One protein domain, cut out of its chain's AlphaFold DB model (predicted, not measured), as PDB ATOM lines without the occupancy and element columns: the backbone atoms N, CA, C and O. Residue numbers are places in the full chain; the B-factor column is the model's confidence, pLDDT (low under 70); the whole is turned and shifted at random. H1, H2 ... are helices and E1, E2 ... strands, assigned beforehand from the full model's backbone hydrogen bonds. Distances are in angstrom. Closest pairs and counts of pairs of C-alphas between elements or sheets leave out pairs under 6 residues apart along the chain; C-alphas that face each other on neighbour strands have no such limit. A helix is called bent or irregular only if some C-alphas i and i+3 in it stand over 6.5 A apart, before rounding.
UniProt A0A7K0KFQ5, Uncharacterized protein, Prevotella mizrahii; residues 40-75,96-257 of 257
ATOM      1  N   ALA A  40      27.944 -17.470 127.161       81.06
ATOM      2  CA  ALA A  40      27.107 -16.273 127.202       81.06
ATOM      3  C   ALA A  40      26.153 -16.266 128.407       81.06
ATOM      4  O   ALA A  40      25.865 -15.203 128.954       81.06
ATOM      5  N   ASP A  41      25.676 -17.443 128.822       87.56
ATOM      6  CA  ASP A  41      24.740 -17.574 129.932       87.56
ATOM      7  C   ASP A  41      25.470 -17.878 131.246       87.56
ATOM      8  O   ASP A  41      26.373 -18.719 131.313       87.56
ATOM      9  N   LEU A  42      25.033 -17.209 132.315       88.75
ATOM     10  CA  LEU A  42      25.568 -17.397 133.666       88.75
ATOM     11  C   LEU A  42      24.977 -18.626 134.362       88.75
ATOM     12  O   LEU A  42      25.663 -19.277 135.145       88.75
ATOM     13  N   MET A  43      23.694 -18.924 134.138       94.38
ATOM     14  CA  MET A  43      22.969 -19.953 134.884       94.38
ATOM     15  C   MET A  43      22.227 -20.908 133.964       94.38
ATOM     16  O   MET A  43      21.564 -20.494 133.014       94.38
ATOM     17  N   TYR A  44      22.275 -22.187 134.315       96.31
ATOM     18  CA  TYR A  44      21.683 -23.274 133.556       96.31
ATOM     19  C   TYR A  44      20.866 -24.168 134.478       96.31
ATOM     20  O   TYR A  44      21.342 -24.610 135.523       96.31
ATOM     21  N   LEU A  45      19.646 -24.498 134.071       97.25
ATOM     22  CA  LEU A  45      18.921 -25.617 134.650       97.25
ATOM     23  C   LEU A  45      19.605 -26.921 134.226       97.25
ATOM     24  O   LEU A  45      19.821 -27.144 133.033       97.25
ATOM     25  N   VAL A  46      19.892 -27.792 135.189       96.12
ATOM     26  CA  VAL A  46      20.382 -29.147 134.919       96.12
ATOM     27  C   VAL A  46      19.175 -30.062 134.715       96.12
ATOM     28  O   VAL A  46      18.378 -30.270 135.632       96.12
ATOM     29  N   ALA A  47      19.011 -30.588 133.503       91.56
ATOM     30  CA  ALA A  47      17.940 -31.519 133.173       91.56
ATOM     31  C   ALA A  47      18.214 -32.931 133.726       91.56
ATOM     32  O   ALA A  47      19.313 -33.250 134.173       91.56
ATOM     33  N   ALA A  48      17.203 -33.805 133.693       87.38
ATOM     34  CA  ALA A  48      17.303 -35.167 134.227       87.38
ATOM     35  C   ALA A  48      18.342 -36.046 133.502       87.38
ATOM     36  O   ALA A  48      18.858 -36.994 134.088       87.38
ATOM     37  N   ASP A  49      18.641 -35.728 132.241       88.31
ATOM     38  CA  ASP A  49      19.691 -36.346 131.427       88.31
ATOM     39  C   ASP A  49      21.054 -35.642 131.575       88.31
ATOM     40  O   ASP A  49      21.969 -35.916 130.805       88.31
ATOM     41  N   ASN A  50      21.181 -34.740 132.557       89.88
ATOM     42  CA  ASN A  50      22.345 -33.899 132.834       89.88
ATOM     43  C   ASN A  50      22.717 -32.899 131.727       89.88
ATOM     44  O   ASN A  50      23.756 -32.242 131.822       89.88
ATOM     45  N   SER A  51      21.851 -32.700 130.727       93.44
ATOM     46  CA  SER A  51      21.994 -31.581 129.793       93.44
ATOM     47  C   SER A  51      21.718 -30.238 130.476       93.44
ATOM     48  O   SER A  51      20.937 -30.136 131.428       93.44
ATOM     49  N   LEU A  52      22.367 -29.189 129.973       94.88
ATOM     50  CA  LEU A  52      22.221 -27.826 130.469       94.88
ATOM     51  C   LEU A  52      21.258 -27.028 129.596       94.88
ATOM     52  O   LEU A  52      21.376 -27.001 128.371       94.88
ATOM     53  N   LYS A  53      20.311 -26.349 130.241       96.12
ATOM     54  CA  LYS A  53      19.385 -25.416 129.590       96.12
ATOM     55  C   LYS A  53      19.563 -24.041 130.203       96.12
ATOM     56  O   LYS A  53      19.291 -23.880 131.389       96.12
ATOM     57  N   ALA A  54      20.006 -23.071 129.407       95.38
ATOM     58  CA  ALA A  54      20.173 -21.695 129.863       95.38
ATOM     59  C   ALA A  54      18.881 -21.179 130.513       95.38
ATOM     60  O   ALA A  54      17.789 -21.328 129.954       95.38
ATOM     61  N   LEU A  55      19.004 -20.607 131.713       96.38
ATOM     62  CA  LEU A  55      17.888 -19.949 132.376       96.38
ATOM     63  C   LEU A  55      17.605 -18.615 131.672       96.38
ATOM     64  O   LEU A  55      18.528 -17.810 131.532       96.38
ATOM     65  N   PRO A  56      16.349 -18.331 131.281       94.75
ATOM     66  CA  PRO A  56      15.956 -17.003 130.834       94.75
ATOM     67  C   PRO A  56      16.368 -15.933 131.848       94.75
ATOM     68  O   PRO A  56      15.948 -15.973 133.006       94.75
ATOM     69  N   MET A  57      17.185 -14.980 131.400       92.06
ATOM     70  CA  MET A  57      17.512 -13.775 132.154       92.06
ATOM     71  C   MET A  57      16.421 -12.736 131.906       92.06
ATOM     72  O   MET A  57      16.206 -12.308 130.772       92.06
ATOM     73  N   GLU A  58      15.721 -12.341 132.960       91.06
ATOM     74  CA  GLU A  58      14.596 -11.422 132.877       91.06
ATOM     75  C   GLU A  58      14.840 -10.130 133.653       91.06
ATOM     76  O   GLU A  58      15.342 -10.147 134.779       91.06
ATOM     77  N   ASP A  59      14.399  -9.018 133.065       87.62
ATOM     78  CA  ASP A  59      14.370  -7.705 133.699       87.62
ATOM     79  C   ASP A  59      13.050  -7.479 134.441       87.62
ATOM     80  O   ASP A  59      11.966  -7.366 133.854       87.62
ATOM     81  N   GLY A  60      13.152  -7.367 135.759       87.31
ATOM     82  CA  GLY A  60      12.073  -6.969 136.646       87.31
ATOM     83  C   GLY A  60      12.074  -5.469 136.923       87.31
ATOM     84  O   GLY A  60      13.092  -4.778 136.826       87.31
ATOM     85  N   LYS A  61      10.903  -4.953 137.294       88.19
ATOM     86  CA  LYS A  61      10.711  -3.566 137.725       88.19
ATOM     87  C   LYS A  61      10.518  -3.513 139.229       88.19
ATOM     88  O   LYS A  61       9.732  -4.286 139.771       88.19
ATOM     89  N   MET A  62      11.168  -2.547 139.870       84.69
ATOM     90  CA  MET A  62      10.877  -2.199 141.255       84.69
ATOM     91  C   MET A  62       9.593  -1.375 141.324       84.69
ATOM     92  O   MET A  62       9.514  -0.268 140.792       84.69
ATOM     93  N   GLU A  63       8.580  -1.904 141.995       82.25
ATOM     94  CA  GLU A  63       7.295  -1.244 142.188       82.25
ATOM     95  C   GLU A  63       6.935  -1.173 143.672       82.25
ATOM     96  O   GLU A  63       7.406  -1.952 144.499       82.25
ATOM     97  N   LYS A  64       6.049  -0.237 144.033       81.25
ATOM     98  CA  LYS A  64       5.445  -0.250 145.369       81.25
ATOM     99  C   LYS A  64       4.675  -1.552 145.565       81.25
ATOM    100  O   LYS A  64       3.923  -1.948 144.671       81.25
ATOM    101  N   HIS A  65       4.814  -2.145 146.749       75.00
ATOM    102  CA  HIS A  65       4.144  -3.394 147.087       75.00
ATOM    103  C   HIS A  65       2.629  -3.322 146.868       75.00
ATOM    104  O   HIS A  65       1.962  -2.366 147.284       75.00
ATOM    105  N   LYS A  66       2.073  -4.341 146.210       66.69
ATOM    106  CA  LYS A  66       0.639  -4.446 145.915       66.69
ATOM    107  C   LYS A  66       0.033  -5.634 146.673       66.69
ATOM    108  O   LYS A  66       0.126  -6.765 146.212       66.69
ATOM    109  N   ASN A  67      -0.769  -5.365 147.710       56.84
ATOM    110  CA  ASN A  67      -1.503  -6.368 148.521       56.84
ATOM    111  C   ASN A  67      -2.534  -7.245 147.754       56.84
ATOM    112  O   ASN A  67      -3.283  -8.009 148.361       56.84
ATOM    113  N   LYS A  68      -2.668  -7.115 146.426       48.44
ATOM    114  CA  LYS A  68      -3.801  -7.650 145.644       48.44
ATOM    115  C   LYS A  68      -3.537  -9.025 145.012       48.44
ATOM    116  O   LYS A  68      -3.790  -9.195 143.820       48.44
ATOM    117  N   PHE A  69      -3.104 -10.013 145.792       50.28
ATOM    118  CA  PHE A  69      -3.124 -11.416 145.354       50.28
ATOM    119  C   PHE A  69      -3.895 -12.319 146.310       50.28
ATOM    120  O   PHE A  69      -3.427 -12.688 147.380       50.28
ATOM    121  N   GLY A  70      -5.096 -12.717 145.898       48.25
ATOM    122  CA  GLY A  70      -5.903 -13.687 146.627       48.25
ATOM    123  C   GLY A  70      -5.136 -14.985 146.914       48.25
ATOM    124  O   GLY A  70      -4.472 -15.542 146.045       48.25
ATOM    125  N   LYS A  71      -5.270 -15.454 148.157       46.19
ATOM    126  CA  LYS A  71      -4.879 -16.765 148.710       46.19
ATOM    127  C   LYS A  71      -3.393 -17.142 148.812       46.19
ATOM    128  O   LYS A  71      -3.097 -17.930 149.701       46.19
ATOM    129  N   LEU A  72      -2.462 -16.555 148.053       42.97
ATOM    130  CA  LEU A  72      -1.042 -16.547 148.470       42.97
ATOM    131  C   LEU A  72      -0.723 -15.334 149.366       42.97
ATOM    132  O   LEU A  72       0.173 -15.413 150.196       42.97
ATOM    133  N   ALA A  73      -1.522 -14.256 149.287       40.50
ATOM    134  CA  ALA A  73      -1.431 -13.106 150.197       40.50
ATOM    135  C   ALA A  73      -2.360 -13.187 151.428       40.50
ATOM    136  O   ALA A  73      -2.427 -12.241 152.210       40.50
ATOM    137  N   SER A  74      -3.069 -14.301 151.664       39.06
ATOM    138  CA  SER A  74      -3.894 -14.452 152.879       39.06
ATOM    139  C   SER A  74      -3.099 -14.825 154.140       39.06
ATOM    140  O   SER A  74      -3.706 -15.067 155.175       39.06
ATOM    141  N   ILE A  75      -1.760 -14.825 154.094       43.44
ATOM    142  CA  ILE A  75      -0.901 -14.855 155.296       43.44
ATOM    143  C   ILE A  75      -0.194 -13.497 155.489       43.44
ATOM    144  O   ILE A  75       0.865 -13.406 156.089       43.44
ATOM    145  N   GLY A  96      28.549  -8.192 159.594       32.16
ATOM    146  CA  GLY A  96      27.753  -7.002 159.320       32.16
ATOM    147  C   GLY A  96      27.153  -6.906 157.919       32.16
ATOM    148  O   GLY A  96      27.381  -7.726 157.028       32.16
ATOM    149  N   SER A  97      26.456  -5.793 157.720       36.91
ATOM    150  CA  SER A  97      26.071  -5.150 156.455       36.91
ATOM    151  C   SER A  97      27.257  -4.835 155.512       36.91
ATOM    152  O   SER A  97      27.204  -3.914 154.706       36.91
ATOM    153  N   SER A  98      28.334  -5.613 155.608       39.38
ATOM    154  CA  SER A  98      29.617  -5.509 154.913       39.38
ATOM    155  C   SER A  98      29.945  -6.786 154.115       39.38
ATOM    156  O   SER A  98      31.000  -6.862 153.493       39.38
ATOM    157  N   SER A  99      29.082  -7.813 154.148       47.12
ATOM    158  CA  SER A  99      29.426  -9.169 153.692       47.12
ATOM    159  C   SER A  99      29.360  -9.376 152.178       47.12
ATOM    160  O   SER A  99      30.232 -10.053 151.656       47.12
ATOM    161  N   LEU A 100      28.437  -8.754 151.438       44.97
ATOM    162  CA  LEU A 100      28.379  -8.912 149.971       44.97
ATOM    163  C   LEU A 100      29.635  -8.374 149.266       44.97
ATOM    164  O   LEU A 100      30.169  -9.035 148.379       44.97
ATOM    165  N   GLY A 101      30.150  -7.222 149.713       40.09
ATOM    166  CA  GLY A 101      31.359  -6.607 149.153       40.09
ATOM    167  C   GLY A 101      32.632  -7.435 149.370       40.09
ATOM    168  O   GLY A 101      33.458  -7.529 148.469       40.09
ATOM    169  N   ALA A 102      32.770  -8.075 150.535       43.44
ATOM    170  CA  ALA A 102      33.913  -8.940 150.842       43.44
ATOM    171  C   ALA A 102      33.812 -10.323 150.171       43.44
ATOM    172  O   ALA A 102      34.824 -10.882 149.759       43.44
ATOM    173  N   VAL A 103      32.594 -10.849 150.025       44.94
ATOM    174  CA  VAL A 103      32.295 -12.152 149.411       44.94
ATOM    175  C   VAL A 103      32.598 -12.169 147.907       44.94
ATOM    176  O   VAL A 103      33.113 -13.160 147.395       44.94
ATOM    177  N   VAL A 104      32.325 -11.074 147.186       52.09
ATOM    178  CA  VAL A 104      32.592 -10.997 145.736       52.09
ATOM    179  C   VAL A 104      34.081 -10.844 145.420       52.09
ATOM    180  O   VAL A 104      34.518 -11.309 144.374       52.09
ATOM    181  N   ALA A 105      34.886 -10.283 146.329       49.53
ATOM    182  CA  ALA A 105      36.336 -10.194 146.139       49.53
ATOM    183  C   ALA A 105      37.027 -11.575 146.056       49.53
ATOM    184  O   ALA A 105      38.120 -11.664 145.506       49.53
ATOM    185  N   GLY A 106      36.388 -12.637 146.569       44.78
ATOM    186  CA  GLY A 106      36.839 -14.034 146.472       44.78
ATOM    187  C   GLY A 106      36.023 -14.903 145.502       44.78
ATOM    188  O   GLY A 106      36.127 -16.128 145.545       44.78
ATOM    189  N   ALA A 107      35.169 -14.308 144.662       49.56
ATOM    190  CA  ALA A 107      34.445 -15.022 143.612       49.56
ATOM    191  C   ALA A 107      35.155 -14.817 142.269       49.56
ATOM    192  O   ALA A 107      35.287 -13.689 141.792       49.56
ATOM    193  N   GLN A 108      35.604 -15.903 141.639       50.12
ATOM    194  CA  GLN A 108      36.156 -15.823 140.291       50.12
ATOM    195  C   GLN A 108      34.994 -15.739 139.302       50.12
ATOM    196  O   GLN A 108      34.303 -16.725 139.049       50.12
ATOM    197  N   VAL A 109      34.752 -14.541 138.765       51.50
ATOM    198  CA  VAL A 109      33.809 -14.346 137.660       51.50
ATOM    199  C   VAL A 109      34.586 -14.498 136.365       51.50
ATOM    200  O   VAL A 109      35.245 -13.561 135.915       51.50
ATOM    201  N   MET A 110      34.575 -15.700 135.800       46.88
ATOM    202  CA  MET A 110      35.209 -15.961 134.514       46.88
ATOM    203  C   MET A 110      34.104 -16.023 133.462       46.88
ATOM    204  O   MET A 110      33.332 -16.973 133.438       46.88
ATOM    205  N   GLY A 111      33.982 -14.948 132.680       45.62
ATOM    206  CA  GLY A 111      32.910 -14.780 131.696       45.62
ATOM    207  C   GLY A 111      31.986 -13.610 132.002       45.62
ATOM    208  O   GLY A 111      31.447 -13.475 133.092       45.62
ATOM    209  N   THR A 112      31.865 -12.725 131.018       44.12
ATOM    210  CA  THR A 112      30.973 -11.566 130.841       44.12
ATOM    211  C   THR A 112      29.889 -11.274 131.905       44.12
ATOM    212  O   THR A 112      28.712 -11.318 131.580       44.12
ATOM    213  N   ALA A 113      30.241 -10.891 133.142       41.88
ATOM    214  CA  ALA A 113      29.501  -9.911 133.969       41.88
ATOM    215  C   ALA A 113      30.080  -9.792 135.395       41.88
ATOM    216  O   ALA A 113      29.510 -10.307 136.353       41.88
ATOM    217  N   ALA A 114      31.164  -9.039 135.575       40.34
ATOM    218  CA  ALA A 114      31.486  -8.491 136.894       40.34
ATOM    219  C   ALA A 114      32.089  -7.094 136.771       40.34
ATOM    220  O   ALA A 114      33.301  -6.902 136.806       40.34
ATOM    221  N   ASN A 115      31.218  -6.089 136.675       41.56
ATOM    222  CA  ASN A 115      31.593  -4.746 137.096       41.56
ATOM    223  C   ASN A 115      31.645  -4.748 138.627       41.56
ATOM    224  O   ASN A 115      30.633  -4.553 139.293       41.56
ATOM    225  N   VAL A 116      32.837  -4.955 139.187       42.81
ATOM    226  CA  VAL A 116      33.088  -4.956 140.642       42.81
ATOM    227  C   VAL A 116      32.732  -3.598 141.286       42.81
ATOM    228  O   VAL A 116      32.436  -3.531 142.474       42.81
ATOM    229  N   GLY A 117      32.642  -2.520 140.491       42.50
ATOM    230  CA  GLY A 117      32.115  -1.217 140.923       42.50
ATOM    231  C   GLY A 117      30.596  -1.169 141.162       42.50
ATOM    232  O   GLY A 117      30.139  -0.310 141.901       42.50
ATOM    233  N   SER A 118      29.812  -2.104 140.608       53.22
ATOM    234  CA  SER A 118      28.336  -2.101 140.666       53.22
ATOM    235  C   SER A 118      27.759  -2.697 141.954       53.22
ATOM    236  O   SER A 118      26.555  -2.616 142.184       53.22
ATOM    237  N   LEU A 119      28.581  -3.343 142.784       55.66
ATOM    238  CA  LEU A 119      28.091  -4.178 143.880       55.66
ATOM    239  C   LEU A 119      27.733  -3.397 145.144       55.66
ATOM    240  O   LEU A 119      26.734  -3.702 145.791       55.66
ATOM    241  N   ALA A 120      28.551  -2.412 145.518       59.53
ATOM    242  CA  ALA A 120      28.246  -1.541 146.652       59.53
ATOM    243  C   ALA A 120      26.981  -0.718 146.364       59.53
ATOM    244  O   ALA A 120      26.101  -0.607 147.219       59.53
ATOM    245  N   ASP A 121      26.859  -0.244 145.123       61.91
ATOM    246  CA  ASP A 121      25.668   0.439 144.631       61.91
ATOM    247  C   ASP A 121      24.461  -0.502 144.610       61.91
ATOM    248  O   ASP A 121      23.411  -0.146 145.142       61.91
ATOM    249  N   ALA A 122      24.622  -1.740 144.124       66.06
ATOM    250  CA  ALA A 122      23.570  -2.751 144.180       66.06
ATOM    251  C   ALA A 122      23.138  -3.033 145.624       66.06
ATOM    252  O   ALA A 122      21.945  -3.045 145.898       66.06
ATOM    253  N   ALA A 123      24.067  -3.191 146.570       66.25
ATOM    254  CA  ALA A 123      23.745  -3.421 147.978       66.25
ATOM    255  C   ALA A 123      22.970  -2.245 148.596       66.25
ATOM    256  O   ALA A 123      21.977  -2.464 149.295       66.25
ATOM    257  N   ASN A 124      23.374  -1.004 148.306       66.69
ATOM    258  CA  ASN A 124      22.675   0.195 148.768       66.69
ATOM    259  C   ASN A 124      21.274   0.322 148.138       66.69
ATOM    260  O   ASN A 124      20.297   0.587 148.839       66.69
ATOM    261  N   THR A 125      21.140   0.060 146.834       68.69
ATOM    262  CA  THR A 125      19.840   0.025 146.147       68.69
ATOM    263  C   THR A 125      18.942  -1.078 146.700       68.69
ATOM    264  O   THR A 125      17.770  -0.828 146.969       68.69
ATOM    265  N   LEU A 126      19.483  -2.274 146.935       73.06
ATOM    266  CA  LEU A 126      18.764  -3.392 147.539       73.06
ATOM    267  C   LEU A 126      18.272  -3.031 148.943       73.06
ATOM    268  O   LEU A 126      17.147  -3.379 149.298       73.06
ATOM    269  N   ALA A 127      19.087  -2.348 149.751       70.25
ATOM    270  CA  ALA A 127      18.671  -1.880 151.072       70.25
ATOM    271  C   ALA A 127      17.499  -0.889 150.972       70.25
ATOM    272  O   ALA A 127      16.532  -1.002 151.723       70.25
ATOM    273  N   GLY A 128      17.536   0.024 149.996       68.94
ATOM    274  CA  GLY A 128      16.426   0.932 149.689       68.94
ATOM    275  C   GLY A 128      15.193   0.255 149.074       68.94
ATOM    276  O   GLY A 128      14.108   0.832 149.093       68.94
ATOM    277  N   ALA A 129      15.340  -0.961 148.546       75.25
ATOM    278  CA  ALA A 129      14.258  -1.757 147.975       75.25
ATOM    279  C   ALA A 129      13.482  -2.576 149.021       75.25
ATOM    280  O   ALA A 129      12.557  -3.295 148.647       75.25
ATOM    281  N   GLU A 130      13.848  -2.512 150.306       78.12
ATOM    282  CA  GLU A 130      13.181  -3.283 151.357       78.12
ATOM    283  C   GLU A 130      11.666  -3.053 151.353       78.12
ATOM    284  O   GLU A 130      11.173  -1.925 151.403       78.12
ATOM    285  N   GLY A 131      10.916  -4.149 151.278       73.69
ATOM    286  CA  GLY A 131       9.462  -4.152 151.232       73.69
ATOM    287  C   GLY A 131       8.847  -3.779 149.880       73.69
ATOM    288  O   GLY A 131       7.620  -3.808 149.789       73.69
ATOM    289  N   MET A 132       9.636  -3.454 148.848       81.31
ATOM    290  CA  MET A 132       9.163  -3.193 147.477       81.31
ATOM    291  C   MET A 132       8.896  -4.498 146.718       81.31
ATOM    292  O   MET A 132       9.454  -5.537 147.054       81.31
ATOM    293  N   ASP A 133       8.072  -4.453 145.671       84.00
ATOM    294  CA  ASP A 133       7.865  -5.597 144.779       84.00
ATOM    295  C   ASP A 133       8.858  -5.560 143.617       84.00
ATOM    296  O   ASP A 133       8.968  -4.555 142.914       84.00
ATOM    297  N   PHE A 134       9.523  -6.683 143.366       88.94
ATOM    298  CA  PHE A 134      10.157  -6.958 142.082       88.94
ATOM    299  C   PHE A 134       9.144  -7.661 141.188       88.94
ATOM    300  O   PHE A 134       8.741  -8.797 141.454       88.94
ATOM    301  N   THR A 135       8.705  -6.949 140.151       90.94
ATOM    302  CA  THR A 135       7.650  -7.376 139.231       90.94
ATOM    303  C   THR A 135       8.242  -7.751 137.876       90.94
ATOM    304  O   THR A 135       8.821  -6.909 137.189       90.94
ATOM    305  N   PHE A 136       8.015  -8.992 137.457       92.88
ATOM    306  CA  PHE A 136       8.396  -9.543 136.158       92.88
ATOM    307  C   PHE A 136       7.152  -9.724 135.291       92.88
ATOM    308  O   PHE A 136       6.074 -10.066 135.785       92.88
ATOM    309  N   SER A 137       7.280  -9.477 133.990       91.31
ATOM    310  CA  SER A 137       6.141  -9.571 133.070       91.31
ATOM    311  C   SER A 137       5.797 -11.026 132.749       91.31
ATOM    312  O   SER A 137       6.661 -11.899 132.726       91.31
ATOM    313  N   GLY A 138       4.522 -11.284 132.464       90.44
ATOM    314  CA  GLY A 138       4.035 -12.614 132.109       90.44
ATOM    315  C   GLY A 138       3.777 -13.509 133.321       90.44
ATOM    316  O   GLY A 138       4.277 -13.281 134.420       90.44
ATOM    317  N   SER A 139       2.960 -14.538 133.108       87.12
ATOM    318  CA  SER A 139       2.494 -15.445 134.161       87.12
ATOM    319  C   SER A 139       3.480 -16.549 134.533       87.12
ATOM    320  O   SER A 139       3.263 -17.244 135.520       87.12
ATOM    321  N   SER A 140       4.511 -16.767 133.716       93.31
ATOM    322  CA  SER A 140       5.481 -17.846 133.896       93.31
ATOM    323  C   SER A 140       6.729 -17.617 133.049       93.31
ATOM    324  O   SER A 140       6.611 -17.068 131.952       93.31
ATOM    325  N   SER A 141       7.867 -18.135 133.494       95.56
ATOM    326  CA  SER A 141       9.098 -18.253 132.718       95.56
ATOM    327  C   SER A 141       8.886 -19.077 131.447       95.56
ATOM    328  O   SER A 141       8.035 -19.979 131.385       95.56
ATOM    329  N   ALA A 142       9.686 -18.778 130.424       95.19
ATOM    330  CA  ALA A 142       9.715 -19.528 129.174       95.19
ATOM    331  C   ALA A 142      10.299 -20.942 129.351       95.19
ATOM    332  O   ALA A 142       9.926 -21.852 128.611       95.19
ATOM    333  N   LEU A 143      11.183 -21.147 130.334       96.19
ATOM    334  CA  LEU A 143      11.794 -22.447 130.587       96.19
ATOM    335  C   LEU A 143      10.956 -23.262 131.573       96.19
ATOM    336  O   LEU A 143      10.689 -22.826 132.692       96.19
ATOM    337  N   LYS A 144      10.578 -24.476 131.166       95.00
ATOM    338  CA  LYS A 144       9.817 -25.424 131.986       95.00
ATOM    339  C   LYS A 144      10.715 -26.522 132.545       95.00
ATOM    340  O   LYS A 144      11.540 -27.092 131.829       95.00
ATOM    341  N   CYS A 145      10.516 -26.834 133.817       92.31
ATOM    342  CA  CYS A 145      11.205 -27.867 134.568       92.31
ATOM    343  C   CYS A 145      10.186 -28.904 135.044       92.31
ATOM    344  O   CYS A 145       9.314 -28.607 135.859       92.31
ATOM    345  N   ARG A 146      10.326 -30.139 134.561       89.25
ATOM    346  CA  ARG A 146       9.631 -31.298 135.124       89.25
ATOM    347  C   ARG A 146      10.582 -31.984 136.084       89.25
ATOM    348  O   ARG A 146      11.574 -32.563 135.649       89.25
ATOM    349  N   HIS A 147      10.302 -31.863 137.376       85.75
ATOM    350  CA  HIS A 147      11.217 -32.339 138.412       85.75
ATOM    351  C   HIS A 147      10.871 -33.740 138.934       85.75
ATOM    352  O   HIS A 147      11.712 -34.371 139.561       85.75
ATOM    353  N   GLU A 148       9.661 -34.252 138.672       87.56
ATOM    354  CA  GLU A 148       9.242 -35.623 139.026       87.56
ATOM    355  C   GLU A 148       9.505 -35.996 140.500       87.56
ATOM    356  O   GLU A 148       9.912 -37.114 140.815       87.56
ATOM    357  N   GLY A 149       9.326 -35.041 141.420       86.00
ATOM    358  CA  GLY A 149       9.589 -35.252 142.848       86.00
ATOM    359  C   GLY A 149      11.075 -35.322 143.226       86.00
ATOM    360  O   GLY A 149      11.392 -35.679 144.358       86.00
ATOM    361  N   LYS A 150      11.984 -34.977 142.309       92.31
ATOM    362  CA  LYS A 150      13.429 -34.860 142.547       92.31
ATOM    363  C   LYS A 150      13.820 -33.410 142.816       92.31
ATOM    364  O   LYS A 150      13.054 -32.479 142.549       92.31
ATOM    365  N   ASP A 151      15.020 -33.244 143.361       94.06
ATOM    366  CA  ASP A 151      15.643 -31.938 143.551       94.06
ATOM    367  C   ASP A 151      15.880 -31.263 142.198       94.06
ATOM    368  O   ASP A 151      16.228 -31.917 141.212       94.06
ATOM    369  N   VAL A 152      15.745 -29.941 142.169       96.12
ATOM    370  CA  VAL A 152      16.117 -29.131 141.007       96.12
ATOM    371  C   VAL A 152      17.521 -28.592 141.213       96.12
ATOM    372  O   VAL A 152      17.839 -28.051 142.271       96.12
ATOM    373  N   LYS A 153      18.365 -28.728 140.190       97.00
ATOM    374  CA  LYS A 153      19.739 -28.233 140.200       97.00
ATOM    375  C   LYS A 153      19.899 -27.108 139.188       97.00
ATOM    376  O   LYS A 153      19.468 -27.232 138.043       97.00
ATOM    377  N   VAL A 154      20.548 -26.035 139.621       97.50
ATOM    378  CA  VAL A 154      20.965 -24.922 138.769       97.50
ATOM    379  C   VAL A 154      22.483 -24.875 138.795       97.50
ATOM    380  O   VAL A 154      23.069 -24.667 139.856       97.50
ATOM    381  N   LEU A 155      23.110 -25.101 137.644       96.62
ATOM    382  CA  LEU A 155      24.537 -24.878 137.463       96.62
ATOM    383  C   LEU A 155      24.765 -23.392 137.203       96.62
ATOM    384  O   LEU A 155      24.051 -22.768 136.419       96.62
ATOM    385  N   ILE A 156      25.761 -22.831 137.870       93.50
ATOM    386  CA  ILE A 156      26.140 -21.431 137.781       93.50
ATOM    387  C   ILE A 156      27.587 -21.395 137.315       93.50
ATOM    388  O   ILE A 156      28.452 -21.970 137.974       93.50
ATOM    389  N   ASN A 157      27.840 -20.696 136.213       90.00
ATOM    390  CA  ASN A 157      29.166 -20.446 135.655       90.00
ATOM    391  C   ASN A 157      29.909 -19.370 136.474       90.00
ATOM    392  O   ASN A 157      30.299 -18.318 135.976       90.00
ATOM    393  N   LEU A 158      29.950 -19.579 137.789       85.81
ATOM    394  CA  LEU A 158      30.583 -18.739 138.793       85.81
ATOM    395  C   LEU A 158      30.828 -19.587 140.034       85.81
ATOM    396  O   LEU A 158      29.950 -20.336 140.481       85.81
ATOM    397  N   ARG A 159      31.991 -19.395 140.651       84.12
ATOM    398  CA  ARG A 159      32.394 -20.095 141.867       84.12
ATOM    399  C   ARG A 159      32.949 -19.122 142.897       84.12
ATOM    400  O   ARG A 159      33.755 -18.250 142.580       84.12
ATOM    401  N   ALA A 160      32.535 -19.312 144.145       79.56
ATOM    402  CA  ALA A 160      33.171 -18.679 145.291       79.56
ATOM    403  C   ALA A 160      34.249 -19.600 145.882       79.56
ATOM    404  O   ALA A 160      34.088 -20.824 145.926       79.56
ATOM    405  N   GLU A 161      35.337 -19.014 146.382       76.06
ATOM    406  CA  GLU A 161      36.386 -19.765 147.083       76.06
ATOM    407  C   GLU A 161      35.839 -20.497 148.316       76.06
ATOM    408  O   GLU A 161      36.144 -21.673 148.533       76.06
ATOM    409  N   LYS A 162      34.993 -19.819 149.101       76.75
ATOM    410  CA  LYS A 162      34.341 -20.385 150.288       76.75
ATOM    411  C   LYS A 162      32.862 -20.621 150.031       76.75
ATOM    412  O   LYS A 162      32.173 -19.831 149.386       76.75
ATOM    413  N   ARG A 163      32.345 -21.707 150.600       79.25
ATOM    414  CA  ARG A 163      30.939 -22.100 150.458       79.25
ATOM    415  C   ARG A 163      29.999 -21.053 151.052       79.25
ATOM    416  O   ARG A 163      28.962 -20.765 150.469       79.25
ATOM    417  N   GLU A 164      30.354 -20.495 152.202       75.56
ATOM    418  CA  GLU A 164      29.573 -19.477 152.911       75.56
ATOM    419  C   GLU A 164      29.450 -18.198 152.077       75.56
ATOM    420  O   GLU A 164      28.378 -17.595 152.022       75.56
ATOM    421  N   ASP A 165      30.528 -17.853 151.375       75.62
ATOM    422  CA  ASP A 165      30.598 -16.723 150.460       75.62
ATOM    423  C   ASP A 165      29.680 -16.981 149.255       75.62
ATOM    424  O   ASP A 165      28.790 -16.184 148.965       75.62
ATOM    425  N   GLY A 166      29.773 -18.160 148.632       75.88
ATOM    426  CA  GLY A 166      28.862 -18.566 147.556       75.88
ATOM    427  C   GLY A 166      27.390 -18.545 147.975       75.88
ATOM    428  O   GLY A 166      26.544 -18.001 147.270       75.88
ATOM    429  N   MET A 167      27.074 -19.044 149.171       79.19
ATOM    430  CA  MET A 167      25.716 -18.999 149.720       79.19
ATOM    431  C   MET A 167      25.207 -17.576 149.957       79.19
ATOM    432  O   MET A 167      23.997 -17.384 149.943       79.19
ATOM    433  N   ALA A 168      26.083 -16.590 150.168       77.19
ATOM    434  CA  ALA A 168      25.709 -15.189 150.349       77.19
ATOM    435  C   ALA A 168      25.425 -14.448 149.027       77.19
ATOM    436  O   ALA A 168      24.798 -13.389 149.055       77.19
ATOM    437  N   LEU A 169      25.845 -14.997 147.881       79.56
ATOM    438  CA  LEU A 169      25.697 -14.369 146.561       79.56
ATOM    439  C   LEU A 169      24.324 -14.555 145.919       79.56
ATOM    440  O   LEU A 169      24.006 -13.832 144.972       79.56
ATOM    441  N   PHE A 170      23.528 -15.514 146.395       85.88
ATOM    442  CA  PHE A 170      22.318 -15.933 145.694       85.88
ATOM    443  C   PHE A 170      21.074 -15.912 146.567       85.88
ATOM    444  O   PHE A 170      21.114 -16.267 147.738       85.88
ATOM    445  N   LYS A 171      19.928 -15.582 145.971       89.06
ATOM    446  CA  LYS A 171      18.619 -15.879 146.564       89.06
ATOM    447  C   LYS A 171      17.814 -16.735 145.608       89.06
ATOM    448  O   LYS A 171      17.682 -16.389 144.439       89.06
ATOM    449  N   VAL A 172      17.241 -17.816 146.124       92.38
ATOM    450  CA  VAL A 172      16.301 -18.657 145.381       92.38
ATOM    451  C   VAL A 172      14.895 -18.345 145.866       92.38
ATOM    452  O   VAL A 172      14.650 -18.301 147.075       92.38
ATOM    453  N   VAL A 173      13.975 -18.105 144.936       92.50
ATOM    454  CA  VAL A 173      12.614 -17.671 145.258       92.50
ATOM    455  C   VAL A 173      11.553 -18.402 144.449       92.50
ATOM    456  O   VAL A 173      11.820 -18.914 143.364       92.50
ATOM    457  N   ARG A 174      10.328 -18.389 144.970       92.81
ATOM    458  CA  ARG A 174       9.083 -18.698 144.272       92.81
ATOM    459  C   ARG A 174       8.258 -17.420 144.168       92.81
ATOM    460  O   ARG A 174       7.964 -16.787 145.181       92.81
ATOM    461  N   PHE A 175       7.843 -17.072 142.959       91.69
ATOM    462  CA  PHE A 175       7.045 -15.880 142.700       91.69
ATOM    463  C   PHE A 175       5.564 -16.085 143.021       91.69
ATOM    464  O   PHE A 175       4.969 -17.128 142.729       91.69
ATOM    465  N   ALA A 176       4.919 -15.028 143.511       89.25
ATOM    466  CA  ALA A 176       3.471 -14.900 143.428       89.25
ATOM    467  C   ALA A 176       3.091 -14.547 141.980       89.25
ATOM    468  O   ALA A 176       3.495 -13.503 141.468       89.25
ATOM    469  N   SER A 177       2.333 -15.414 141.307       88.00
ATOM    470  CA  SER A 177       2.073 -15.312 139.859       88.00
ATOM    471  C   SER A 177       0.602 -15.004 139.551       88.00
ATOM    472  O   SER A 177      -0.285 -15.672 140.081       88.00
ATOM    473  N   SER A 178       0.325 -14.035 138.667       85.38
ATOM    474  CA  SER A 178      -0.987 -13.792 138.024       85.38
ATOM    475  C   SER A 178      -0.937 -14.166 136.550       85.38
ATOM    476  O   SER A 178       0.089 -14.539 136.006       85.38
ATOM    477  N   LYS A 179      -2.060 -13.955 135.853       85.56
ATOM    478  CA  LYS A 179      -2.127 -13.970 134.389       85.56
ATOM    479  C   LYS A 179      -1.244 -12.914 133.702       85.56
ATOM    480  O   LYS A 179      -1.027 -13.035 132.504       85.56
ATOM    481  N   LYS A 180      -0.821 -11.851 134.396       89.12
ATOM    482  CA  LYS A 180      -0.130 -10.700 133.784       89.12
ATOM    483  C   LYS A 180       1.321 -10.559 134.221       89.12
ATOM    484  O   LYS A 180       2.123 -10.039 133.452       89.12
ATOM    485  N   ASP A 181       1.628 -10.964 135.444       90.75
ATOM    486  CA  ASP A 181       2.917 -10.721 136.072       90.75
ATOM    487  C   ASP A 181       3.255 -11.758 137.141       90.75
ATOM    488  O   ASP A 181       2.397 -12.500 137.626       90.75
ATOM    489  N   ARG A 182       4.529 -11.759 137.516       92.50
ATOM    490  CA  ARG A 182       5.115 -12.493 138.633       92.50
ATOM    491  C   ARG A 182       5.756 -11.497 139.577       92.50
ATOM    492  O   ARG A 182       6.380 -10.541 139.123       92.50
ATOM    493  N   ARG A 183       5.583 -11.690 140.880       90.69
ATOM    494  CA  ARG A 183       6.053 -10.740 141.890       90.69
ATOM    495  C   ARG A 183       6.736 -11.430 143.051       90.69
ATOM    496  O   ARG A 183       6.329 -12.515 143.472       90.69
ATOM    497  N   LEU A 184       7.734 -10.749 143.586       88.75
ATOM    498  CA  LEU A 184       8.365 -11.057 144.856       88.75
ATOM    499  C   LEU A 184       8.449  -9.767 145.660       88.75
ATOM    500  O   LEU A 184       9.018  -8.792 145.174       88.75
ATOM    501  N   GLN A 185       7.945  -9.782 146.890       85.56
ATOM    502  CA  GLN A 185       8.245  -8.709 147.823       85.56
ATOM    503  C   GLN A 185       9.676  -8.883 148.329       85.56
ATOM    504  O   GLN A 185      10.023  -9.935 148.862       85.56
ATOM    505  N   TRP A 186      10.498  -7.857 148.145       82.88
ATOM    506  CA  TRP A 186      11.894  -7.884 148.521       82.88
ATOM    507  C   TRP A 186      12.076  -7.738 150.031       82.88
ATOM    508  O   TRP A 186      11.615  -6.768 150.629       82.88
ATOM    509  N   PHE A 187      12.799  -8.684 150.624       75.12
ATOM    510  CA  PHE A 187      13.266  -8.638 152.001       75.12
ATOM    511  C   PHE A 187      14.785  -8.835 152.077       75.12
ATOM    512  O   PHE A 187      15.353  -9.732 151.438       75.12
ATOM    513  N   GLN A 188      15.437  -8.062 152.941       67.75
ATOM    514  CA  GLN A 188      16.846  -8.128 153.333       67.75
ATOM    515  C   GLN A 188      17.103  -9.316 154.272       67.75
ATOM    516  O   GLN A 188      17.676  -9.207 155.352       67.75
ATOM    517  N   THR A 189      16.648 -10.500 153.870       62.81
ATOM    518  CA  THR A 189      16.940 -11.758 154.559       62.81
ATOM    519  C   THR A 189      18.333 -12.272 154.206       62.81
ATOM    520  O   THR A 189      18.843 -11.999 153.112       62.81
ATOM    521  N   LYS A 190      18.944 -13.066 155.098       56.25
ATOM    522  CA  LYS A 190      20.143 -13.837 154.743       56.25
ATOM    523  C   LYS A 190      19.816 -14.786 153.586       56.25
ATOM    524  O   LYS A 190      18.753 -15.399 153.554       56.25
ATOM    525  N   ALA A 191      20.748 -14.863 152.646       55.69
ATOM    526  CA  ALA A 191      20.621 -15.507 151.346       55.69
ATOM    527  C   ALA A 191      20.202 -16.992 151.409       55.69
ATOM    528  O   ALA A 191      19.350 -17.417 150.634       55.69
ATOM    529  N   ALA A 192      20.692 -17.743 152.402       57.56
ATOM    530  CA  ALA A 192      20.317 -19.132 152.645       57.56
ATOM    531  C   ALA A 192      19.741 -19.314 154.058       57.56
ATOM    532  O   ALA A 192      20.424 -19.102 155.060       57.56
ATOM    533  N   LEU A 193      18.481 -19.739 154.136       58.03
ATOM    534  CA  LEU A 193      17.752 -19.944 155.392       58.03
ATOM    535  C   LEU A 193      17.512 -21.430 155.672       58.03
ATOM    536  O   LEU A 193      16.477 -21.791 156.223       58.03
ATOM    537  N   ILE A 194      18.411 -22.328 155.257       55.56
ATOM    538  CA  ILE A 194      18.268 -23.755 155.578       55.56
ATOM    539  C   ILE A 194      18.296 -23.927 157.105       55.56
ATOM    540  O   ILE A 194      19.262 -23.525 157.748       55.56
ATOM    541  N   ASN A 195      17.262 -24.567 157.662       53.75
ATOM    542  CA  ASN A 195      17.182 -24.988 159.065       53.75
ATOM    543  C   ASN A 195      17.330 -23.853 160.098       53.75
ATOM    544  O   ASN A 195      17.896 -24.059 161.171       53.75
ATOM    545  N   THR A 196      16.821 -22.659 159.797       62.69
ATOM    546  CA  THR A 196      16.754 -21.546 160.754       62.69
ATOM    547  C   THR A 196      15.341 -21.418 161.331       62.69
ATOM    548  O   THR A 196      14.365 -21.878 160.741       62.69
ATOM    549  N   ALA A 197      15.197 -20.759 162.485       60.12
ATOM    550  CA  ALA A 197      13.882 -20.510 163.092       60.12
ATOM    551  C   ALA A 197      12.931 -19.699 162.184       60.12
ATOM    552  O   ALA A 197      11.716 -19.720 162.374       60.12
ATOM    553  N   ASP A 198      13.474 -19.008 161.177       63.50
ATOM    554  CA  ASP A 198      12.723 -18.174 160.241       63.50
ATOM    555  C   ASP A 198      12.514 -18.828 158.861       63.50
ATOM    556  O   ASP A 198      11.908 -18.204 157.986       63.50
ATOM    557  N   SER A 199      12.938 -20.086 158.653       64.75
ATOM    558  CA  SER A 199      12.751 -20.808 157.381       64.75
ATOM    559  C   SER A 199      11.285 -20.878 156.950       64.75
ATOM    560  O   SER A 199      10.986 -20.752 155.766       64.75
ATOM    561  N   GLU A 200      10.356 -21.061 157.894       68.25
ATOM    562  CA  GLU A 200       8.922 -21.154 157.592       68.25
ATOM    563  C   GLU A 200       8.337 -19.804 157.154       68.25
ATOM    564  O   GLU A 200       7.541 -19.731 156.218       68.25
ATOM    565  N   LYS A 201       8.741 -18.710 157.809       68.81
ATOM    566  CA  LYS A 201       8.289 -17.360 157.447       68.81
ATOM    567  C   LYS A 201       8.829 -16.953 156.082       68.81
ATOM    568  O   LYS A 201       8.086 -16.422 155.262       68.81
ATOM    569  N   ALA A 202      10.103 -17.240 155.833       72.81
ATOM    570  CA  ALA A 202      10.735 -16.981 154.552       72.81
ATOM    571  C   ALA A 202      10.079 -17.777 153.420       72.81
ATOM    572  O   ALA A 202       9.780 -17.204 152.378       72.81
ATOM    573  N   ASP A 203       9.746 -19.046 153.661       74.31
ATOM    574  CA  ASP A 203       9.018 -19.876 152.697       74.31
ATOM    575  C   ASP A 203       7.670 -19.280 152.297       74.31
ATOM    576  O   ASP A 203       7.311 -19.227 151.118       74.31
ATOM    577  N   LYS A 204       6.922 -18.792 153.294       77.56
ATOM    578  CA  LYS A 204       5.630 -18.128 153.086       77.56
ATOM    579  C   LYS A 204       5.781 -16.833 152.289       77.56
ATOM    580  O   LYS A 204       4.906 -16.519 151.491       77.56
ATOM    581  N   ALA A 205       6.896 -16.127 152.465       77.38
ATOM    582  CA  ALA A 205       7.262 -14.954 151.674       77.38
ATOM    583  C   ALA A 205       7.824 -15.295 150.278       77.38
ATOM    584  O   ALA A 205       8.119 -14.389 149.504       77.38
ATOM    585  N   GLY A 206       7.966 -16.580 149.937       85.25
ATOM    586  CA  GLY A 206       8.489 -17.029 148.649       85.25
ATOM    587  C   GLY A 206      10.008 -17.191 148.604       85.25
ATOM    588  O   GLY A 206      10.539 -17.433 147.532       85.25
ATOM    589  N   TYR A 207      10.723 -17.103 149.723       86.25
ATOM    590  CA  TYR A 207      12.166 -17.347 149.795       86.25
ATOM    591  C   TYR A 207      12.458 -18.807 150.132       86.25
ATOM    592  O   TYR A 207      11.960 -19.348 151.120       86.25
ATOM    593  N   LEU A 208      13.300 -19.442 149.322       85.56
ATOM    594  CA  LEU A 208      13.570 -20.869 149.402       85.56
ATOM    595  C   LEU A 208      14.973 -21.129 149.926       85.56
ATOM    596  O   LEU A 208      15.959 -20.541 149.489       85.56
ATOM    597  N   SER A 209      15.054 -22.079 150.844       83.62
ATOM    598  CA  SER A 209      16.309 -22.665 151.288       83.62
ATOM    599  C   SER A 209      16.920 -23.524 150.173       83.62
ATOM    600  O   SER A 209      16.211 -24.314 149.550       83.62
ATOM    601  N   PHE A 210      18.229 -23.398 149.947       88.25
ATOM    602  CA  PHE A 210      18.947 -24.105 148.885       88.25
ATOM    603  C   PHE A 210      20.359 -24.509 149.323       88.25
ATOM    604  O   PHE A 210      20.989 -23.818 150.124       88.25
ATOM    605  N   GLY A 211      20.857 -25.628 148.798       88.94
ATOM    606  CA  GLY A 211      22.247 -26.055 148.962       88.94
ATOM    607  C   GLY A 211      23.162 -25.399 147.930       88.94
ATOM    608  O   GLY A 211      22.721 -25.111 146.822       88.94
ATOM    609  N   TYR A 212      24.430 -25.200 148.283       89.44
ATOM    610  CA  TYR A 212      25.471 -24.677 147.395       89.44
ATOM    611  C   TYR A 212      26.693 -25.589 147.446       89.44
ATOM    612  O   TYR A 212      27.152 -25.951 148.534       89.44
ATOM    613  N   GLN A 213      27.227 -25.929 146.279       90.94
ATOM    614  CA  GLN A 213      28.460 -26.695 146.141       90.94
ATOM    615  C   GLN A 213      29.278 -26.177 144.961       90.94
ATOM    616  O   GLN A 213      28.717 -25.831 143.925       90.94
ATOM    617  N   ASN A 214      30.599 -26.175 145.097       89.50
ATOM    618  CA  ASN A 214      31.484 -25.957 143.957       89.50
ATOM    619  C   ASN A 214      31.377 -27.153 143.000       89.50
ATOM    620  O   ASN A 214      31.140 -28.283 143.437       89.50
ATOM    621  N   PHE A 215      31.529 -26.902 141.706       91.06
ATOM    622  CA  PHE A 215      31.436 -27.909 140.662       91.06
ATOM    623  C   PHE A 215      32.500 -27.639 139.605       91.06
ATOM    624  O   PHE A 215      32.591 -26.516 139.125       91.06
ATOM    625  N   GLY A 216      33.278 -28.667 139.270       89.19
ATOM    626  CA  GLY A 216      34.363 -28.541 138.308       89.19
ATOM    627  C   GLY A 216      35.400 -27.490 138.708       89.19
ATOM    628  O   GLY A 216      35.725 -27.334 139.898       89.19
ATOM    629  N   ASP A 217      35.921 -26.788 137.711       87.31
ATOM    630  CA  ASP A 217      37.021 -25.848 137.882       87.31
ATOM    631  C   ASP A 217      36.516 -24.474 138.342       87.31
ATOM    632  O   ASP A 217      37.020 -23.927 139.333       87.31
ATOM    633  N   HIS A 218      35.458 -23.949 137.719       84.81
ATOM    634  CA  HIS A 218      35.023 -22.553 137.875       84.81
ATOM    635  C   HIS A 218      33.520 -22.377 138.114       84.81
ATOM    636  O   HIS A 218      33.052 -21.249 138.282       84.81
ATOM    637  N   SER A 219      32.763 -23.466 138.204       91.06
ATOM    638  CA  SER A 219      31.317 -23.437 138.391       91.06
ATOM    639  C   SER A 219      30.880 -23.794 139.811       91.06
ATOM    640  O   SER A 219      31.638 -24.228 140.688       91.06
ATOM    641  N   SER A 220      29.591 -23.609 140.056       92.75
ATOM    642  CA  SER A 220      28.909 -24.097 141.246       92.75
ATOM    643  C   SER A 220      27.528 -24.643 140.905       92.75
ATOM    644  O   SER A 220      26.986 -24.398 139.830       92.75
ATOM    645  N   ILE A 221      26.953 -25.424 141.815       95.50
ATOM    646  CA  ILE A 221      25.592 -25.941 141.714       95.50
ATOM    647  C   ILE A 221      24.793 -25.463 142.921       95.50
ATOM    648  O   ILE A 221      25.146 -25.734 144.074       95.50
ATOM    649  N   ILE A 222      23.669 -24.810 142.637       94.88
ATOM    650  CA  ILE A 222      22.578 -24.620 143.584       94.88
ATOM    651  C   ILE A 222      21.644 -25.825 143.505       94.88
ATOM    652  O   ILE A 222      21.191 -26.199 142.426       94.88
ATOM    653  N   THR A 223      21.331 -26.415 144.656       94.50
ATOM    654  CA  THR A 223      20.355 -27.507 144.771       94.50
ATOM    655  C   THR A 223      19.131 -27.032 145.540       94.50
ATOM    656  O   THR A 223      19.233 -26.642 146.705       94.50
ATOM    657  N   ILE A 224      17.971 -27.086 144.896       92.75
ATOM    658  CA  ILE A 224      16.671 -26.760 145.473       92.75
ATOM    659  C   ILE A 224      15.995 -28.082 145.858       92.75
ATOM    660  O   ILE A 224      15.660 -28.864 144.962       92.75
ATOM    661  N   PRO A 225      15.793 -28.359 147.160       90.62
ATOM    662  CA  PRO A 225      15.247 -29.638 147.596       90.62
ATOM    663  C   PRO A 225      13.823 -29.871 147.083       90.62
ATOM    664  O   PRO A 225      12.983 -28.972 147.158       90.62
ATOM    665  N   ALA A 226      13.515 -31.097 146.663       90.56
ATOM    666  CA  ALA A 226      12.213 -31.497 146.128       90.56
ATOM    667  C   ALA A 226      11.045 -31.143 147.056       90.56
ATOM    668  O   ALA A 226      10.003 -30.681 146.605       90.56
ATOM    669  N   ALA A 227      11.243 -31.293 148.368       86.62
ATOM    670  CA  ALA A 227      10.243 -30.983 149.393       86.62
ATOM    671  C   ALA A 227       9.839 -29.495 149.447       86.62
ATOM    672  O   ALA A 227       8.882 -29.135 150.129       86.62
ATOM    673  N   ARG A 228      10.587 -28.619 148.769       82.75
ATOM    674  CA  ARG A 228      10.352 -27.170 148.681       82.75
ATOM    675  C   ARG A 228       9.758 -26.763 147.333       82.75
ATOM    676  O   ARG A 228       9.410 -25.598 147.136       82.75
ATOM    677  N   LEU A 229       9.649 -27.710 146.407       87.19
ATOM    678  CA  LEU A 229       9.132 -27.494 145.069       87.19
ATOM    679  C   LEU A 229       7.644 -27.835 145.019       87.19
ATOM    680  O   LEU A 229       7.190 -28.881 145.471       87.19
ATOM    681  N   THR A 230       6.888 -26.912 144.451       89.94
ATOM    682  CA  THR A 230       5.468 -27.029 144.127       89.94
ATOM    683  C   THR A 230       5.281 -26.440 142.734       89.94
ATOM    684  O   THR A 230       6.059 -25.557 142.372       89.94
ATOM    685  N   PRO A 231       4.237 -26.810 141.980       91.69
ATOM    686  CA  PRO A 231       3.963 -26.162 140.702       91.69
ATOM    687  C   PRO A 231       3.904 -24.634 140.846       91.69
ATOM    688  O   PRO A 231       3.242 -24.112 141.750       91.69
ATOM    689  N   GLY A 232       4.627 -23.911 139.992       92.00
ATOM    690  CA  GLY A 232       4.778 -22.462 140.116       92.00
ATOM    691  C   GLY A 232       5.999 -21.905 139.392       92.00
ATOM    692  O   GLY A 232       6.725 -22.632 138.717       92.00
ATOM    693  N   ASP A 233       6.219 -20.598 139.532       94.62
ATOM    694  CA  ASP A 233       7.349 -19.907 138.914       94.62
ATOM    695  C   ASP A 233       8.430 -19.557 139.931       94.62
ATOM    696  O   ASP A 233       8.129 -19.133 141.050       94.62
ATOM    697  N   TYR A 234       9.680 -19.738 139.530       95.88
ATOM    698  CA  TYR A 234      10.849 -19.669 140.387       95.88
ATOM    699  C   TYR A 234      11.915 -18.768 139.776       95.88
ATOM    700  O   TYR A 234      12.003 -18.605 138.558       95.88
ATOM    701  N   GLY A 235      12.739 -18.196 140.647       95.69
ATOM    702  CA  GLY A 235      13.825 -17.305 140.271       95.69
ATOM    703  C   GLY A 235      15.083 -17.563 141.086       95.69
ATOM    704  O   GLY A 235      15.010 -17.877 142.277       95.69
ATOM    705  N   VAL A 236      16.235 -17.400 140.447       95.06
ATOM    706  CA  VAL A 236      17.544 -17.328 141.091       95.06
ATOM    707  C   VAL A 236      18.095 -15.927 140.856       95.06
ATOM    708  O   VAL A 236      18.338 -15.514 139.724       95.06
ATOM    709  N   PHE A 237      18.266 -15.176 141.937       90.81
ATOM    710  CA  PHE A 237      18.933 -13.882 141.914       90.81
ATOM    711  C   PHE A 237      20.417 -14.075 142.172       90.81
ATOM    712  O   PHE A 237      20.772 -14.682 143.181       90.81
ATOM    713  N   TYR A 238      21.264 -13.507 141.316       86.88
ATOM    714  CA  TYR A 238      22.666 -13.265 141.630       86.88
ATOM    715  C   TYR A 238      22.817 -11.821 142.093       86.88
ATOM    716  O   TYR A 238      22.690 -10.885 141.311       86.88
ATOM    717  N   LEU A 239      23.091 -11.621 143.380       80.12
ATOM    718  CA  LEU A 239      23.124 -10.282 143.977       80.12
ATOM    719  C   LEU A 239      24.235  -9.399 143.384       80.12
ATOM    720  O   LEU A 239      24.147  -8.177 143.471       80.12
ATOM    721  N   GLY A 240      25.238 -10.008 142.739       72.94
ATOM    722  CA  GLY A 240      26.334  -9.310 142.071       72.94
ATOM    723  C   GLY A 240      25.954  -8.545 140.806       72.94
ATOM    724  O   GLY A 240      26.577  -7.528 140.512       72.94
ATOM    725  N   ASN A 241      24.926  -8.995 140.082       73.69
ATOM    726  CA  ASN A 241      24.433  -8.338 138.867       73.69
ATOM    727  C   ASN A 241      22.948  -7.971 138.943       73.69
ATOM    728  O   ASN A 241      22.375  -7.515 137.958       73.69
ATOM    729  N   MET A 242      22.323  -8.185 140.101       73.19
ATOM    730  CA  MET A 242      20.882  -8.069 140.253       73.19
ATOM    731  C   MET A 242      20.360  -6.674 139.918       73.19
ATOM    732  O   MET A 242      19.244  -6.569 139.437       73.19
ATOM    733  N   ILE A 243      21.121  -5.616 140.181       72.06
ATOM    734  CA  ILE A 243      20.710  -4.254 139.842       72.06
ATOM    735  C   ILE A 243      21.480  -3.814 138.617       72.06
ATOM    736  O   ILE A 243      22.703  -3.682 138.650       72.06
ATOM    737  N   SER A 244      20.746  -3.578 137.536       64.56
ATOM    738  CA  SER A 244      21.317  -2.967 136.349       64.56
ATOM    739  C   SER A 244      21.549  -1.464 136.574       64.56
ATOM    740  O   SER A 244      20.921  -0.851 137.445       64.56
ATOM    741  N   PRO A 245      22.373  -0.807 135.739       58.81
ATOM    742  CA  PRO A 245      22.531   0.649 135.771       58.81
ATOM    743  C   PRO A 245      21.220   1.433 135.580       58.81
ATOM    744  O   PRO A 245      21.157   2.613 135.912       58.81
ATOM    745  N   THR A 246      20.167   0.799 135.048       58.81
ATOM    746  CA  THR A 246      18.834   1.397 134.871       58.81
ATOM    747  C   THR A 246      17.883   1.097 136.034       58.81
ATOM    748  O   THR A 246      16.692   1.394 135.940       58.81
ATOM    749  N   LEU A 247      18.402   0.544 137.138       63.97
ATOM    750  CA  LEU A 247      17.655   0.146 138.335       63.97
ATOM    751  C   LEU A 247      16.597  -0.947 138.066       63.97
ATOM    752  O   LEU A 247      15.626  -1.067 138.817       63.97
ATOM    753  N   SER A 248      16.770  -1.749 137.004       70.38
ATOM    754  CA  SER A 248      16.010  -2.995 136.819       70.38
ATOM    755  C   SER A 248      16.582  -4.102 137.703       70.38
ATOM    756  O   SER A 248      17.782  -4.127 137.982       70.38
ATOM    757  N   SER A 249      15.715  -5.015 138.145       81.06
ATOM    758  CA  SER A 249      16.105  -6.201 138.907       81.06
ATOM    759  C   SER A 249      16.280  -7.401 137.969       81.06
ATOM    760  O   SER A 249      15.283  -7.898 137.447       81.06
ATOM    761  N   ILE A 250      17.499  -7.892 137.773       86.50
ATOM    762  CA  ILE A 250      17.801  -9.068 136.949       86.50
ATOM    763  C   ILE A 250      17.509 -10.353 137.733       86.50
ATOM    764  O   ILE A 250      17.921 -10.492 138.886       86.50
ATOM    765  N   CYS A 251      16.817 -11.309 137.109       91.69
ATOM    766  CA  CYS A 251      16.554 -12.636 137.671       91.69
ATOM    767  C   CYS A 251      16.684 -13.734 136.612       91.69
ATOM    768  O   CYS A 251      16.288 -13.532 135.467       91.69
ATOM    769  N   TYR A 252      17.171 -14.910 137.007       95.44
ATOM    770  CA  TYR A 252      17.212 -16.101 136.159       95.44
ATOM    771  C   TYR A 252      16.047 -17.019 136.518       95.44
ATOM    772  O   TYR A 252      15.970 -17.500 137.651       95.44
ATOM    773  N   THR A 253      15.113 -17.237 135.594       97.00
ATOM    774  CA  THR A 253      13.798 -17.804 135.929       97.00
ATOM    775  C   THR A 253      13.575 -19.200 135.353       97.00
ATOM    776  O   THR A 253      14.152 -19.579 134.338       97.00
ATOM    777  N   PHE A 254      12.700 -19.979 135.986       97.50
ATOM    778  CA  PHE A 254      12.162 -21.228 135.442       97.50
ATOM    779  C   PHE A 254      10.793 -21.517 136.068       97.50
ATOM    780  O   PHE A 254      10.501 -21.070 137.175       97.50
ATOM    781  N   SER A 255       9.949 -22.287 135.386       95.88
ATOM    782  CA  SER A 255       8.686 -22.769 135.955       95.88
ATOM    783  C   SER A 255       8.766 -24.251 136.271       95.88
ATOM    784  O   SER A 255       9.215 -25.036 135.438       95.88
ATOM    785  N   VAL A 256       8.267 -24.638 137.438       92.81
ATOM    786  CA  VAL A 256       8.052 -26.035 137.809       92.81
ATOM    787  C   VAL A 256       6.625 -26.428 137.442       92.81
ATOM    788  O   VAL A 256       5.680 -25.726 137.816       92.81
ATOM    789  N   GLU A 257       6.494 -27.530 136.703       85.50
ATOM    790  CA  GLU A 257       5.218 -28.148 136.305       85.50
ATOM    791  C   GLU A 257       4.909 -29.404 137.123       85.50
ATOM    792  O   GLU A 257       5.846 -30.204 137.358       85.50
TER     793      GLU A 257
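AT A GLANCE: This is residues 40 to 75 and 96 to 257 of the 257 residues of an uncharacterized protein of Prevotella mizrahii (UniProt A0A7K0KFQ5). A six-stranded antiparallel sheet, curled like part of a barrel and folded back on itself, stands partly face to face with a second, five-stranded antiparallel sheet, their strands crossed, as a sandwich, two sheets face to face. Four short helices are added: H3 packs on strand E8 of the smaller sheet, H1 and H2 make a helical hairpin, and H4 lies off both sheets. The printed part has 198 residues with four named helices and eleven named strands, in the chain order E1 E2 E3 H1 H2 E4 E5 H3 E6 E7 H4 E8 E9 E10 E11; the sheets run E6 E10 E11 E3 E4 E7 and E2 E1 E5 E9 E8. The class is mixed, helices and strands, with under half of the residues in named elements. The whole is compact and rounded, with a radius of gyration of the C-alphas of 15.7 A and spans of 44 by 41 by 35 A.

IN THESE COORDINATES: Start with the larger sheet. Find C-alpha 57 at (17.512, -13.775, 132.154), where E3, residues 57 to 63, begins its 19.0 A. E11, residues 249 to 256, is the longest strand at 21.4 A and ends at C-alpha 256, (8.052, -26.035, 137.809). E10, residues 232 to 238, covers 20.2 A; look also for E4, residues 133 to 137, E6, residues 170 to 174, and E7, residues 181 to 185. The smaller sheet begins at C-alpha 43, (22.969, -19.953, 134.884), with E1, residues 43 to 46; its others are E2, residues 52 to 54, E5, residues 152 to 156, E8, residues 211 to 215, and E9, residues 219 to 224, 16.6 A long. The helices are H1, residues 99 to 104, H2, residues 118 to 128 and 15.2 A long, H3, residues 163 to 168, and H4, residues 199 to 204.

HOW THE PARTS SIT: Look first at the larger sheet, a folded sheet, bent back on itself: E6 and E10 face E3, E4 and E7, with E11 as the hinge. E11 bends by 50 degrees at residue 252; its residues 249 to 252 pair with E3 and 252 to 256 with E10. Check N 58 and O 251 at 2.8 A for E3, and N 234 and O 254 at 2.8 A for the hairpin E10 and E11. Outward, N 171 and O 237 of E6 and E10 are 3.1 A apart, N 61 and O 135 of E3 and E4 2.9 A, and N 134 and O 184 of E4 and E7 2.8 A. The strands of the two sheets stand at 55 degrees. In the smaller sheet, find N 44 and O 155 of E1 and E5 at 2.8 A, N 154 and O 222 of E5 and E9 at 2.9 A, and, in two hairpins, N 45 and O 53 of E1 and E2 at 2.8 A and N 213 and O 221 of E8 and E9 at 3.0 A. H3 is on this sheet, over E8, at a height of 8.0 A, slantwise at 57 degrees on the local plane; its closest C-alpha pair with E8 is Met 167 and Tyr 212, 6.1 A. H1 touches H3, the C-alphas of Val 103 and Asp 165 being closest at 5.0 A. H1 also touches H2 at a shallow tilt of 29 degrees, opposite ways, with the C-alphas of Gly 101 and Ala 120 closest at 6.5 A. H4 touches no helix and is only just not on the larger sheet, with 4 pairs of C-alphas within 10 A. In H1, H2, H3 and H4 every O i to N i+4 pair is within hydrogen-bond range.

THE WHOLE: The two C-alphas farthest apart, Gly 70 and Asp 217, are 45.5 A apart. Residues 76 to 95 are not printed, and C-alphas 75 and 96 are 30.0 A apart across the cut. The links H1 to H2, E4 to E5 and E7 to H4 are long. Mean pLDDT of the printed part is 77.2; look for values under 70 at residues 66 to 75, 96 to 125, 128, 188 to 201 and 244 to 247.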